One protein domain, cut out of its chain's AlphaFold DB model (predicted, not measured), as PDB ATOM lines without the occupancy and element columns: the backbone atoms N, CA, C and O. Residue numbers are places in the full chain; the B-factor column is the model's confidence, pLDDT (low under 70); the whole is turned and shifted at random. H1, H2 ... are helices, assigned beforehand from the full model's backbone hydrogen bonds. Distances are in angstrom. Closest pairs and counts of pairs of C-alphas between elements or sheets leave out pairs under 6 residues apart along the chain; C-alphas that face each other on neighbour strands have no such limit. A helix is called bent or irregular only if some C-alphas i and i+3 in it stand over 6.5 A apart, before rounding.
ATOM      1  N   VAL A  11      14.779  38.785  29.313       85.44
ATOM      2  CA  VAL A  11      14.223  40.066  29.766       85.44
ATOM      3  C   VAL A  11      14.712  41.201  28.871       85.44
ATOM      4  O   VAL A  11      13.895  41.986  28.397       85.44
ATOM      5  N   ALA A  12      16.012  41.261  28.570       87.56
ATOM      6  CA  ALA A  12      16.566  42.281  27.684       87.56
ATOM      7  C   ALA A  12      15.940  42.223  26.283       87.56
ATOM      8  O   ALA A  12      15.555  43.257  25.745       87.56
ATOM      9  N   ALA A  13      15.774  41.026  25.710       87.00
ATOM     10  CA  ALA A  13      15.149  40.858  24.401       87.00
ATOM     11  C   ALA A  13      13.692  41.327  24.391       87.00
ATOM     12  O   ALA A  13      13.273  42.006  23.455       87.00
ATOM     13  N   ALA A  14      12.928  40.988  25.430       85.62
ATOM     14  CA  ALA A  14      11.528  41.374  25.533       85.62
ATOM     15  C   ALA A  14      11.371  42.890  25.749       85.62
ATOM     16  O   ALA A  14      10.578  43.523  25.056       85.62
ATOM     17  N   VAL A  15      12.166  43.484  26.647       86.88
ATOM     18  CA  VAL A  15      12.148  44.933  26.915       86.88
ATOM     19  C   VAL A  15      12.582  45.723  25.685       86.88
ATOM     20  O   VAL A  15      11.891  46.657  25.296       86.88
ATOM     21  N   LEU A  16      13.693  45.347  25.043       89.38
ATOM     22  CA  LEU A  16      14.178  46.047  23.852       89.38
ATOM     23  C   LEU A  16      13.246  45.839  22.661       89.38
ATOM     24  O   LEU A  16      12.944  46.798  21.962       89.38
ATOM     25  N   GLY A  17      12.753  44.618  22.447       86.50
ATOM     26  CA  GLY A  17      11.841  44.311  21.351       86.50
ATOM     27  C   GLY A  17      10.545  45.105  21.436       86.50
ATOM     28  O   GLY A  17      10.188  45.806  20.491       86.50
ATOM     29  N   VAL A  18       9.862  45.027  22.578       86.38
ATOM     30  CA  VAL A  18       8.591  45.732  22.785       86.38
ATOM     31  C   VAL A  18       8.820  47.233  22.916       86.38
ATOM     32  O   VAL A  18       8.088  48.008  22.315       86.38
ATOM     33  N   GLY A  19       9.858  47.656  23.639       85.25
ATOM     34  CA  GLY A  19      10.176  49.068  23.832       85.25
ATOM     35  C   GLY A  19      10.492  49.787  22.524       85.25
ATOM     36  O   GLY A  19       9.933  50.850  22.267       85.25
ATOM     37  N   LEU A  20      11.326  49.197  21.660       87.75
ATOM     38  CA  LEU A  20      11.634  49.767  20.344       87.75
ATOM     39  C   LEU A  20      10.410  49.780  19.430       87.75
ATOM     40  O   LEU A  20      10.189  50.764  18.729       87.75
ATOM     41  N   TRP A  21       9.598  48.722  19.457       88.12
ATOM     42  CA  TRP A  21       8.357  48.669  18.689       88.12
ATOM     43  C   TRP A  21       7.360  49.746  19.134       88.12
ATOM     44  O   TRP A  21       6.834  50.482  18.301       88.12
ATOM     45  N   SER A  22       7.143  49.896  20.443       82.75
ATOM     46  CA  SER A  22       6.268  50.927  21.004       82.75
ATOM     47  C   SER A  22       6.793  52.328  20.709       82.75
ATOM     48  O   SER A  22       6.010  53.201  20.341       82.75
ATOM     49  N   LEU A  23       8.107  52.542  20.816       87.06
ATOM     50  CA  LEU A  23       8.727  53.816  20.469       87.06
ATOM     51  C   LEU A  23       8.498  54.144  18.993       87.06
ATOM     52  O   LEU A  23       8.042  55.240  18.698       87.06
ATOM     53  N   PHE A  24       8.731  53.190  18.089       84.75
ATOM     54  CA  PHE A  24       8.475  53.351  16.656       84.75
ATOM     55  C   PHE A  24       7.002  53.668  16.358       84.75
ATOM     56  O   PHE A  24       6.708  54.597  15.606       84.75
ATOM     57  N   ALA A  25       6.070  52.938  16.977       83.88
ATOM     58  CA  ALA A  25       4.638  53.181  16.814       83.88
ATOM     59  C   ALA A  25       4.251  54.604  17.256       83.88
ATOM     60  O   ALA A  25       3.486  55.281  16.571       83.88
ATOM     61  N   ILE A  26       4.810  55.085  18.368       85.44
ATOM     62  CA  ILE A  26       4.518  56.422  18.896       85.44
ATOM     63  C   ILE A  26       5.199  57.517  18.066       85.44
ATOM     64  O   ILE A  26       4.569  58.532  17.786       85.44
ATOM     65  N   THR A  27       6.460  57.352  17.662       85.19
ATOM     66  CA  THR A  27       7.208  58.411  16.960       85.19
ATOM     67  C   THR A  27       6.775  58.582  15.510       85.19
ATOM     68  O   THR A  27       6.744  59.709  15.028       85.19
ATOM     69  N   VAL A  28       6.429  57.491  14.820       85.12
ATOM     70  CA  VAL A  28       6.066  57.534  13.395       85.12
ATOM     71  C   VAL A  28       4.563  57.722  13.196       85.12
ATOM     72  O   VAL A  28       4.155  58.490  12.330       85.12
ATOM     73  N   PHE A  29       3.735  57.050  14.001       83.50
ATOM     74  CA  PHE A  29       2.278  57.033  13.822       83.50
ATOM     75  C   PHE A  29       1.521  57.785  14.926       83.50
ATOM     76  O   PHE A  29       0.303  57.926  14.860       83.50
ATOM     77  N   GLY A  30       2.204  58.269  15.967       83.19
ATOM     78  CA  GLY A  30       1.594  58.988  17.091       83.19
ATOM     79  C   GLY A  30       0.859  58.088  18.089       83.19
ATOM     80  O   GLY A  30       0.926  58.335  19.298       83.19
ATOM     81  N   THR A  31       0.161  57.054  17.608       83.06
ATOM     82  CA  THR A  31      -0.546  56.053  18.421       83.06
ATOM     83  C   THR A  31      -0.516  54.662  17.777       83.06
ATOM     84  O   THR A  31      -0.450  54.521  16.554       83.06
ATOM     85  N   ALA A  32      -0.633  53.616  18.598       79.44
ATOM     86  CA  ALA A  32      -0.754  52.236  18.130       79.44
ATOM     87  C   ALA A  32      -2.039  51.994  17.315       79.44
ATOM     88  O   ALA A  32      -2.051  51.146  16.426       79.44
ATOM     89  N   TRP A  33      -3.105  52.758  17.577       78.81
ATOM     90  CA  TRP A  33      -4.337  52.716  16.788       78.81
ATOM     91  C   TRP A  33      -4.123  53.202  15.349       78.81
ATOM     92  O   TRP A  33      -4.589  52.572  14.401       78.81
ATOM     93  N   GLU A  34      -3.368  54.286  15.167       81.19
ATOM     94  CA  GLU A  34      -3.042  54.814  13.838       81.19
ATOM     95  C   GLU A  34      -2.171  53.842  13.033       81.19
ATOM     96  O   GLU A  34      -2.374  53.640  11.832       81.19
ATOM     97  N   LEU A  35      -1.242  53.170  13.718       81.88
ATOM     98  CA  LEU A  35      -0.466  52.080  13.139       81.88
ATOM     99  C   LEU A  35      -1.375  50.905  12.739       81.88
ATOM    100  O   LEU A  35      -1.219  50.371  11.644       81.88
ATOM    101  N   ALA A  36      -2.354  50.537  13.572       80.44
ATOM    102  CA  ALA A  36      -3.305  49.461  13.280       80.44
ATOM    103  C   ALA A  36      -4.195  49.745  12.054       80.44
ATOM    104  O   ALA A  36      -4.606  48.804  11.378       80.44
ATOM    105  N   ARG A  37      -4.443  51.019  11.706       81.81
ATOM    106  CA  ARG A  37      -5.116  51.384  10.442       81.81
ATOM    107  C   ARG A  37      -4.286  51.035   9.203       81.81
ATOM    108  O   ARG A  37      -4.847  50.793   8.135       81.81
ATOM    109  N   HIS A  38      -2.963  50.972   9.331       83.62
ATOM    110  CA  HIS A  38      -2.052  50.609   8.249       83.62
ATOM    111  C   HIS A  38      -1.803  49.095   8.249       83.62
ATOM    112  O   HIS A  38      -0.750  48.635   8.689       83.62
ATOM    113  N   ASN A  39      -2.758  48.316   7.721       77.94
ATOM    114  CA  ASN A  39      -2.768  46.840   7.754       77.94
ATOM    115  C   ASN A  39      -1.414  46.176   7.442       77.94
ATOM    116  O   ASN A  39      -1.000  45.257   8.144       77.94
ATOM    117  N   LEU A  40      -0.709  46.640   6.405       83.62
ATOM    118  CA  LEU A  40       0.556  46.033   5.984       83.62
ATOM    119  C   LEU A  40       1.704  46.358   6.950       83.62
ATOM    120  O   LEU A  40       2.489  45.481   7.300       83.62
ATOM    121  N   VAL A  41       1.774  47.602   7.432       82.25
ATOM    122  CA  VAL A  41       2.802  48.030   8.391       82.25
ATOM    123  C   VAL A  41       2.547  47.385   9.747       82.25
ATOM    124  O   VAL A  41       3.479  46.858  10.345       82.25
ATOM    125  N   PHE A  42       1.294  47.344  10.200       82.06
ATOM    126  CA  PHE A  42       0.914  46.667  11.435       82.06
ATOM    127  C   PHE A  42       1.275  45.181  11.399       82.06
ATOM    128  O   PHE A  42       1.865  44.695  12.359       82.06
ATOM    129  N   LEU A  43       1.010  44.485  10.288       85.00
ATOM    130  CA  LEU A  43       1.354  43.070  10.126       85.00
ATOM    131  C   LEU A  43       2.870  42.826  10.111       85.00
ATOM    132  O   LEU A  43       3.327  41.809  10.628       85.00
ATOM    133  N   MET A  44       3.647  43.754   9.544       87.00
ATOM    134  CA  MET A  44       5.109  43.645   9.493       87.00
ATOM    135  C   MET A  44       5.796  44.117  10.777       87.00
ATOM    136  O   MET A  44       6.917  43.717  11.081       87.00
ATOM    137  N   SER A  45       5.129  44.952  11.564       82.12
ATOM    138  CA  SER A  45       5.694  45.552  12.767       82.12
ATOM    139  C   SER A  45       6.206  44.544  13.822       82.12
ATOM    140  O   SER A  45       7.250  44.822  14.416       82.12
ATOM    141  N   PRO A  46       5.615  43.344  14.027       84.44
ATOM    142  CA  PRO A  46       6.125  42.352  14.969       84.44
ATOM    143  C   PRO A  46       7.436  41.698  14.512       84.44
ATOM    144  O   PRO A  46       8.089  41.041  15.323       84.44
ATOM    145  N   LEU A  47       7.864  41.870  13.252       87.56
ATOM    146  CA  LEU A  47       9.148  41.326  12.802       87.56
ATOM    147  C   LEU A  47      10.314  41.911  13.604       87.56
ATOM    148  O   LEU A  47      11.276  41.196  13.870       87.56
ATOM    149  N   LEU A  48      10.222  43.174  14.029       86.75
ATOM    150  CA  LEU A  48      11.264  43.827  14.819       86.75
ATOM    151  C   LEU A  48      11.460  43.162  16.197       86.75
ATOM    152  O   LEU A  48      12.576  42.712  16.479       86.75
ATOM    153  N   PRO A  49      10.422  43.014  17.051       86.25
ATOM    154  CA  PRO A  49      10.566  42.285  18.306       86.25
ATOM    155  C   PRO A  49      10.920  40.807  18.091       86.25
ATOM    156  O   PRO A  49      11.744  40.274  18.834       86.25
ATOM    157  N   LEU A  50      10.385  40.146  17.055       87.81
ATOM    158  CA  LEU A  50      10.733  38.752  16.751       87.81
ATOM    159  C   LEU A  50      12.215  38.586  16.387       87.81
ATOM    160  O   LEU A  50      12.868  37.674  16.900       87.81
ATOM    161  N   ALA A  51      12.771  39.474  15.562       90.38
ATOM    162  CA  ALA A  51      14.183  39.441  15.189       90.38
ATOM    163  C   ALA A  51      15.097  39.586  16.415       90.38
ATOM    164  O   ALA A  51      16.086  38.860  16.541       90.38
ATOM    165  N   LEU A  52      14.739  40.458  17.363       89.56
ATOM    166  CA  LEU A  52      15.484  40.637  18.613       89.56
ATOM    167  C   LEU A  52      15.391  39.415  19.537       89.56
ATOM    168  O   LEU A  52      16.396  39.023  20.135       89.56
ATOM    169  N   ILE A  53      14.229  38.764  19.610       90.50
ATOM    170  CA  ILE A  53      14.056  37.507  20.354       90.50
ATOM    171  C   ILE A  53      14.932  36.396  19.758       90.50
ATOM    172  O   ILE A  53      15.623  35.687  20.498       90.50
ATOM    173  N   VAL A  54      14.951  36.261  18.429       89.06
ATOM    174  CA  VAL A  54      15.804  35.285  17.731       89.06
ATOM    175  C   VAL A  54      17.281  35.593  17.969       89.06
ATOM    176  O   VAL A  54      18.044  34.690  18.321       89.06
ATOM    177  N   TYR A  55      17.685  36.861  17.850       88.56
ATOM    178  CA  TYR A  55      19.054  37.290  18.122       88.56
ATOM    179  C   TYR A  55      19.484  36.952  19.556       88.56
ATOM    180  O   TYR A  55      20.568  36.403  19.758       88.56
ATOM    181  N   ALA A  56      18.622  37.185  20.547       86.31
ATOM    182  CA  ALA A  56      18.888  36.809  21.934       86.31
ATOM    183  C   ALA A  56      19.041  35.287  22.107       86.31
ATOM    184  O   ALA A  56      19.944  34.830  22.811       86.31
ATOM    185  N   GLY A  57      18.226  34.488  21.411       84.56
ATOM    186  CA  GLY A  57      18.390  33.034  21.351       84.56
ATOM    187  C   GLY A  57      19.750  32.613  20.781       84.56
ATOM    188  O   GLY A  57      20.433  31.772  21.373       84.56
ATOM    189  N   ILE A  58      20.188  33.235  19.678       86.81
ATOM    190  CA  ILE A  58      21.510  33.000  19.064       86.81
ATOM    191  C   ILE A  58      22.638  33.431  20.010       86.81
ATOM    192  O   ILE A  58      23.640  32.723  20.151       86.81
ATOM    193  N   PHE A  59      22.479  34.565  20.690       86.25
ATOM    194  CA  PHE A  59      23.434  35.055  21.674       86.25
ATOM    195  C   PHE A  59      23.615  34.047  22.817       86.25
ATOM    196  O   PHE A  59      24.749  33.667  23.125       86.25
ATOM    197  N   VAL A  60      22.516  33.536  23.386       85.88
ATOM    198  CA  VAL A  60      22.563  32.491  24.419       85.88
ATOM    199  C   VAL A  60      23.167  31.201  23.865       85.88
ATOM    200  O   VAL A  60      24.003  30.588  24.531       85.88
ATOM    201  N   TYR A  61      22.827  30.805  22.636       83.69
ATOM    202  CA  TYR A  61      23.420  29.634  21.984       83.69
ATOM    203  C   TYR A  61      24.950  29.739  21.873       83.69
ATOM    204  O   TYR A  61      25.657  28.770  22.157       83.69
ATOM    205  N   ARG A  62      25.467  30.912  21.486       82.31
ATOM    206  CA  ARG A  62      26.909  31.155  21.319       82.31
ATOM    207  C   ARG A  62      27.674  31.205  22.642       82.31
ATOM    208  O   ARG A  62      28.794  30.707  22.698       82.31
ATOM    209  N   HIS A  63      27.084  31.762  23.699       81.25
ATOM    210  CA  HIS A  63      27.789  32.032  24.963       81.25
ATOM    211  C   HIS A  63      27.563  30.974  26.053       81.25
ATOM    212  O   HIS A  63      28.059  31.107  27.175       81.25
ATOM    213  N   THR A  64      26.829  29.902  25.750       79.62
ATOM    214  CA  THR A  64      26.601  28.796  26.686       79.62
ATOM    215  C   THR A  64      27.390  27.563  26.262       79.62
ATOM    216  O   THR A  64      27.419  27.196  25.098       79.62
ATOM    217  N   ALA A  65      28.080  26.906  27.201       65.94
ATOM    218  CA  ALA A  65      28.932  25.758  26.877       65.94
ATOM    219  C   ALA A  65      28.162  24.419  26.863       65.94
ATOM    220  O   ALA A  65      28.423  23.580  26.002       65.94
ATOM    221  N   ARG A  66      27.185  24.229  27.769       68.06
ATOM    222  CA  ARG A  66      26.473  22.956  28.020       68.06
ATOM    223  C   ARG A  66      24.968  23.097  27.750       68.06
ATOM    224  O   ARG A  66      24.342  23.996  28.302       68.06
ATOM    225  N   ARG A  67      24.391  22.176  26.960       74.81
ATOM    226  CA  ARG A  67      22.981  22.176  26.493       74.81
ATOM    227  C   ARG A  67      22.550  23.468  25.762       74.81
ATOM    228  O   ARG A  67      21.479  24.016  26.005       74.81
ATOM    229  N   ARG A  68      23.392  23.929  24.831       78.00
ATOM    230  CA  ARG A  68      23.237  25.196  24.083       78.00
ATOM    231  C   ARG A  68      21.885  25.320  23.375       78.00
ATOM    232  O   ARG A  68      21.223  26.343  23.475       78.00
ATOM    233  N   LYS A  69      21.447  24.238  22.718       79.94
ATOM    234  CA  LYS A  69      20.169  24.179  21.990       79.94
ATOM    235  C   LYS A  69      18.964  24.366  22.915       79.94
ATOM    236  O   LYS A  69      18.095  25.174  22.618       79.94
ATOM    237  N   THR A  70      18.929  23.675  24.062       83.44
ATOM    238  CA  THR A  70      17.798  23.794  24.996       83.44
ATOM    239  C   THR A  70      17.766  25.167  25.656       83.44
ATOM    240  O   THR A  70      16.694  25.725  25.827       83.44
ATOM    241  N   GLN A  71      18.922  25.742  26.007       83.00
ATOM    242  CA  GLN A  71      18.975  27.074  26.623       83.00
ATOM    243  C   GLN A  71      18.543  28.175  25.651       83.00
ATOM    244  O   GLN A  71      17.774  29.048  26.041       83.00
ATOM    245  N   ALA A  72      18.961  28.104  24.387       84.81
ATOM    246  CA  ALA A  72      18.496  29.022  23.351       84.81
ATOM    247  C   ALA A  72      16.980  28.909  23.122       84.81
ATOM    248  O   ALA A  72      16.292  29.925  23.101       84.81
ATOM    249  N   LEU A  73      16.452  27.681  23.038       88.12
ATOM    250  CA  LEU A  73      15.017  27.448  22.877       88.12
ATOM    251  C   LEU A  73      14.217  28.008  24.060       88.12
ATOM    252  O   LEU A  73      13.253  28.735  23.852       88.12
ATOM    253  N   ILE A  74      14.650  27.729  25.294       86.38
ATOM    254  CA  ILE A  74      14.013  28.273  26.499       86.38
ATOM    255  C   ILE A  74      14.073  29.805  26.483       86.38
ATOM    256  O   ILE A  74      13.078  30.438  26.801       86.38
ATOM    257  N   THR A  75      15.195  30.403  26.068       87.88
ATOM    258  CA  THR A  75      15.325  31.868  25.969       87.88
ATOM    259  C   THR A  75      14.274  32.439  25.026       87.88
ATOM    260  O   THR A  75      13.569  33.366  25.407       87.88
ATOM    261  N   ILE A  76      14.137  31.863  23.828       87.19
ATOM    262  CA  ILE A  76      13.160  32.297  22.822       87.19
ATOM    263  C   ILE A  76      11.738  32.168  23.365       87.19
ATOM    264  O   ILE A  76      10.984  33.134  23.315       87.19
ATOM    265  N   VAL A  77      11.387  31.005  23.926       89.19
ATOM    266  CA  VAL A  77      10.047  30.744  24.473       89.19
ATOM    267  C   VAL A  77       9.727  31.709  25.614       89.19
ATOM    268  O   VAL A  77       8.670  32.331  25.612       89.19
ATOM    269  N   VAL A  78      10.647  31.885  26.562       88.31
ATOM    270  CA  VAL A  78      10.460  32.797  27.697       88.31
ATOM    271  C   VAL A  78      10.329  34.241  27.215       88.31
ATOM    272  O   VAL A  78       9.425  34.940  27.664       88.31
ATOM    273  N   SER A  79      11.155  34.691  26.269       86.44
ATOM    274  CA  SER A  79      11.021  36.039  25.702       86.44
ATOM    275  C   SER A  79       9.684  36.233  24.992       86.44
ATOM    276  O   SER A  79       9.079  37.292  25.127       86.44
ATOM    277  N   LEU A  80       9.203  35.215  24.273       88.44
ATOM    278  CA  LEU A  80       7.915  35.250  23.581       88.44
ATOM    279  C   LEU A  80       6.735  35.327  24.562       88.44
ATOM    280  O   LEU A  80       5.717  35.922  24.231       88.44
ATOM    281  N   LEU A  81       6.877  34.764  25.766       89.88
ATOM    282  CA  LEU A  81       5.884  34.873  26.841       89.88
ATOM    283  C   LEU A  81       5.963  36.218  27.577       89.88
ATOM    284  O   LEU A  81       4.934  36.783  27.936       89.88
ATOM    285  N   ILE A  82       7.167  36.751  27.796       88.00
ATOM    286  CA  ILE A  82       7.367  38.024  28.506       88.00
ATOM    287  C   ILE A  82       6.985  39.222  27.627       88.00
ATOM    288  O   ILE A  82       6.404  40.181  28.128       88.00
ATOM    289  N   ALA A  83       7.274  39.188  26.325       86.94
ATOM    290  CA  ALA A  83       6.974  40.285  25.405       86.94
ATOM    291  C   ALA A  83       5.498  40.758  25.443       86.94
ATOM    292  O   ALA A  83       5.276  41.954  25.648       86.94
ATOM    293  N   PRO A  84       4.472  39.891  25.328       85.12
ATOM    294  CA  PRO A  84       3.083  40.329  25.429       85.12
ATOM    295  C   PRO A  84       2.745  40.868  26.822       85.12
ATOM    296  O   PRO A  84       1.988  41.828  26.918       85.12
ATOM    297  N   LEU A  85       3.335  40.329  27.897       87.50
ATOM    298  CA  LEU A  85       3.139  40.862  29.252       87.50
ATOM    299  C   LEU A  85       3.681  42.291  29.379       87.50
ATOM    300  O   LEU A  85       3.003  43.154  29.933       87.50
ATOM    301  N   ILE A  86       4.866  42.559  28.824       87.94
ATOM    302  CA  ILE A  86       5.447  43.909  28.787       87.94
ATOM    303  C   ILE A  86       4.571  44.843  27.956       87.94
ATOM    304  O   ILE A  86       4.334  45.973  28.370       87.94
ATOM    305  N   TYR A  87       4.057  44.386  26.814       85.75
ATOM    306  CA  TYR A  87       3.161  45.201  25.996       85.75
ATOM    307  C   TYR A  87       1.851  45.531  26.726       85.75
ATOM    308  O   TYR A  87       1.398  46.676  26.711       85.75
ATOM    309  N   LEU A  88       1.258  44.559  27.420       86.44
ATOM    310  CA  LEU A  88       0.063  44.784  28.231       86.44
ATOM    311  C   LEU A  88       0.339  45.777  29.368       86.44
ATOM    312  O   LEU A  88      -0.449  46.694  29.570       86.44
ATOM    313  N   ALA A  89       1.481  45.659  30.045       86.81
ATOM    314  CA  ALA A  89       1.899  46.624  31.060       86.81
ATOM    315  C   ALA A  89       2.153  48.024  30.469       86.81
ATOM    316  O   ALA A  89       1.762  49.031  31.047       86.81
ATOM    317  N   ALA A  90       2.767  48.117  29.290       84.69
ATOM    318  CA  ALA A  90       2.987  49.395  28.619       84.69
ATOM    319  C   ALA A  90       1.665  50.040  28.170       84.69
ATOM    320  O   ALA A  90       1.489  51.249  28.313       84.69
ATOM    321  N   SER A  91       0.717  49.245  27.666       84.88
ATOM    322  CA  SER A  91      -0.596  49.740  27.239       84.88
ATOM    323  C   SER A  91      -1.493  50.158  28.406       84.88
ATOM    324  O   SER A  91      -2.278  51.088  28.238       84.88
ATOM    325  N   SER A  92      -1.344  49.554  29.590       83.62
ATOM    326  CA  SER A  92      -2.030  50.019  30.803       83.62
ATOM    327  C   SER A  92      -1.432  51.310  31.371       83.62
ATOM    328  O   SER A  92      -2.174  52.133  31.901       83.62
ATOM    329  N   LEU A  93      -0.118  51.525  31.228       85.69
ATOM    330  CA  LEU A  93       0.556  52.761  31.650       85.69
ATOM    331  C   LEU A  93       0.323  53.934  30.687       85.69
ATOM    332  O   LEU A  93       0.252  55.083  31.117       85.69
ATOM    333  N   LEU A  94       0.212  53.661  29.385       85.31
ATOM    334  CA  LEU A  94       0.057  54.665  28.323       85.31
ATOM    335  C   LEU A  94      -1.199  54.393  27.473       85.31
ATOM    336  O   LEU A  94      -1.094  54.214  26.251       85.31
ATOM    337  N   PRO A  95      -2.404  54.392  28.077       81.31
ATOM    338  CA  PRO A  95      -3.630  54.018  27.378       81.31
ATOM    339  C   PRO A  95      -3.917  54.951  26.197       81.31
ATOM    340  O   PRO A  95      -4.260  54.491  25.116       81.31
ATOM    341  N   SER A  96      -3.658  56.254  26.329       80.62
ATOM    342  CA  SER A  96      -3.902  57.235  25.261       80.62
ATOM    343  C   SER A  96      -3.021  57.061  24.015       80.62
ATOM    344  O   SER A  96      -3.282  57.696  22.997       80.62
ATOM    345  N   ARG A  97      -1.948  56.261  24.087       80.75
ATOM    346  CA  ARG A  97      -0.971  56.105  22.995       80.75
ATOM    347  C   ARG A  97      -0.880  54.680  22.468       80.75
ATOM    348  O   ARG A  97      -0.655  54.505  21.275       80.75
ATOM    349  N   LEU A  98      -1.038  53.679  23.329       80.69
ATOM    350  CA  LEU A  98      -0.805  52.273  22.988       80.69
ATOM    351  C   LEU A  98      -2.072  51.411  23.019       80.69
ATOM    352  O   LEU A  98      -2.027  50.257  22.601       80.69
ATOM    353  N   HIS A  99      -3.202  51.942  23.486       81.62
ATOM    354  CA  HIS A  99      -4.456  51.201  23.455       81.62
ATOM    355  C   HIS A  99      -4.978  51.083  22.016       81.62
ATOM    356  O   HIS A  99      -5.132  52.078  21.308       81.62
ATOM    357  N   ILE A 100      -5.254  49.849  21.594       77.81
ATOM    358  CA  ILE A 100      -5.910  49.543  20.322       77.81
ATOM    359  C   ILE A 100      -7.350  49.144  20.672       77.81
ATOM    360  O   ILE A 100      -7.534  48.039  21.196       77.81
ATOM    361  N   PRO A 101      -8.353  50.016  20.439       74.56
ATOM    362  CA  PRO A 101      -9.740  49.721  20.772       74.56
ATOM    363  C   PRO A 101     -10.235  48.481  20.034       74.56
ATOM    364  O   PRO A 101      -9.909  48.240  18.863       74.56
ATOM    365  N   ARG A 102     -11.041  47.678  20.726       72.81
ATOM    366  CA  ARG A 102     -11.622  46.471  20.132       72.81
ATOM    367  C   ARG A 102     -12.737  46.860  19.168       72.81
ATOM    368  O   ARG A 102     -13.461  47.828  19.381       72.81
ATOM    369  N   THR A 103     -12.945  46.056  18.128       69.06
ATOM    370  CA  THR A 103     -14.026  46.271  17.148       69.06
ATOM    371  C   THR A 103     -15.416  46.355  17.797       69.06
ATOM    372  O   THR A 103     -16.286  47.057  17.284       69.06
TER     373      THR A 103
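AT A GLANCE: This is residues 11 to 103 of the 110 residues of an uncharacterized protein of Acidobacteria bacterium (UniProt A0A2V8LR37). Three long helices, H1, H4 and H5, make an up-and-down bundle, each running against the one before it in the chain; the hairpin of H4 and H5 reaches on past H1 at its closed end, and the short helices H2, H3 and H6 gather at the other end of the bundle. The bundle is splayed: H1 packs on the hairpin with its first part, while its last part meets H2 and H6. The 93 printed residues have six named helices, in the order H1, H2, H3, H4, H5, H6, and no named strand; the class is all helix. The whole is only just compact, close to loose, with a radius of gyration of the C-alphas of 14.8 A, and it is elongated, spanning 46 by 25 by 23 A.

IN THESE COORDINATES: Find C-alpha 11 at (14.223, 40.066, 29.766); from there H1 runs through residues 11 to 29, 26.2 A from first to last C-alpha. Next come two short helices, H2 at residues 32 to 37 and H3 at residues 39 to 44. Look then at C-alpha 47, at (9.148, 41.326, 12.802), where H4 begins; it holds residues 47 to 63 and is 24.1 A long. H5, residues 68 to 93, is the longest helix with 26 residues and 36.5 A; it is neither bent nor irregular, but only just: C-alphas 81 and 84 are 6.3 A apart. H6, residues 95 to 98, ends at C-alpha 98, at (-0.805, 52.273, 22.988).

HOW THE PARTS SIT: Begin with H1, the hub, which touches four other helices. Its residues 13 to 21 alone touch H4, at a shallow tilt of 23 degrees, opposite ways; the closest C-alphas are those of Gly 17 and Pro 49, 3.9 A apart. Its residues 11 to 18 alone touch residues 79 to 87 of H5, at a steep tilt of 43 degrees, the same way; here the closest C-alphas are those of Ala 14 and Ala 83, 4.7 A apart. H4 and H5 form a helical hairpin, in which H5 touches H4 with residues 68 to 80 alone. They run opposite ways at 37 degrees, a tilt only just steep, and the C-alphas of Gly 57 and Ala 72 come closest at 4.5 A. Now look at the last part of H1: H2 touches it only at the corner, with the C-alphas of Ala 25 and Ala 32 closest at 5.6 A. H1 and H6 only just touch, with 3 pairs of C-alphas within 8 A, the closest being Ile 26 and Arg 97 at 6.9 A. H2 and H6 touch, with the C-alphas of Ala 32 and Leu 98 closest at 4.9 A. H2 and H3 touch only at the corner, and only just, with 3 pairs of C-alphas within 8 A; Ala 36 and Phe 42 are closest at 5.4 A. H3 and H4 meet only through their link, and H3 is apart from H1, H5 and H6. Along the backbones of H1, H2, H3 and H4 you will find every O i to N i+4 pair within hydrogen-bond range; in H5 it is 20 of 22, and H6 is too short for such a pair.

THE WHOLE: The two C-alphas farthest apart are those of Ala 65, between H4 and H5, and Thr 103, the last printed residue, at 48.6 A. The printed part has no cut, and the five links between its helices are tight. The mean pLDDT of the printed part is 84.0; look for values under 70 at residues 65 to 66 and residue 103.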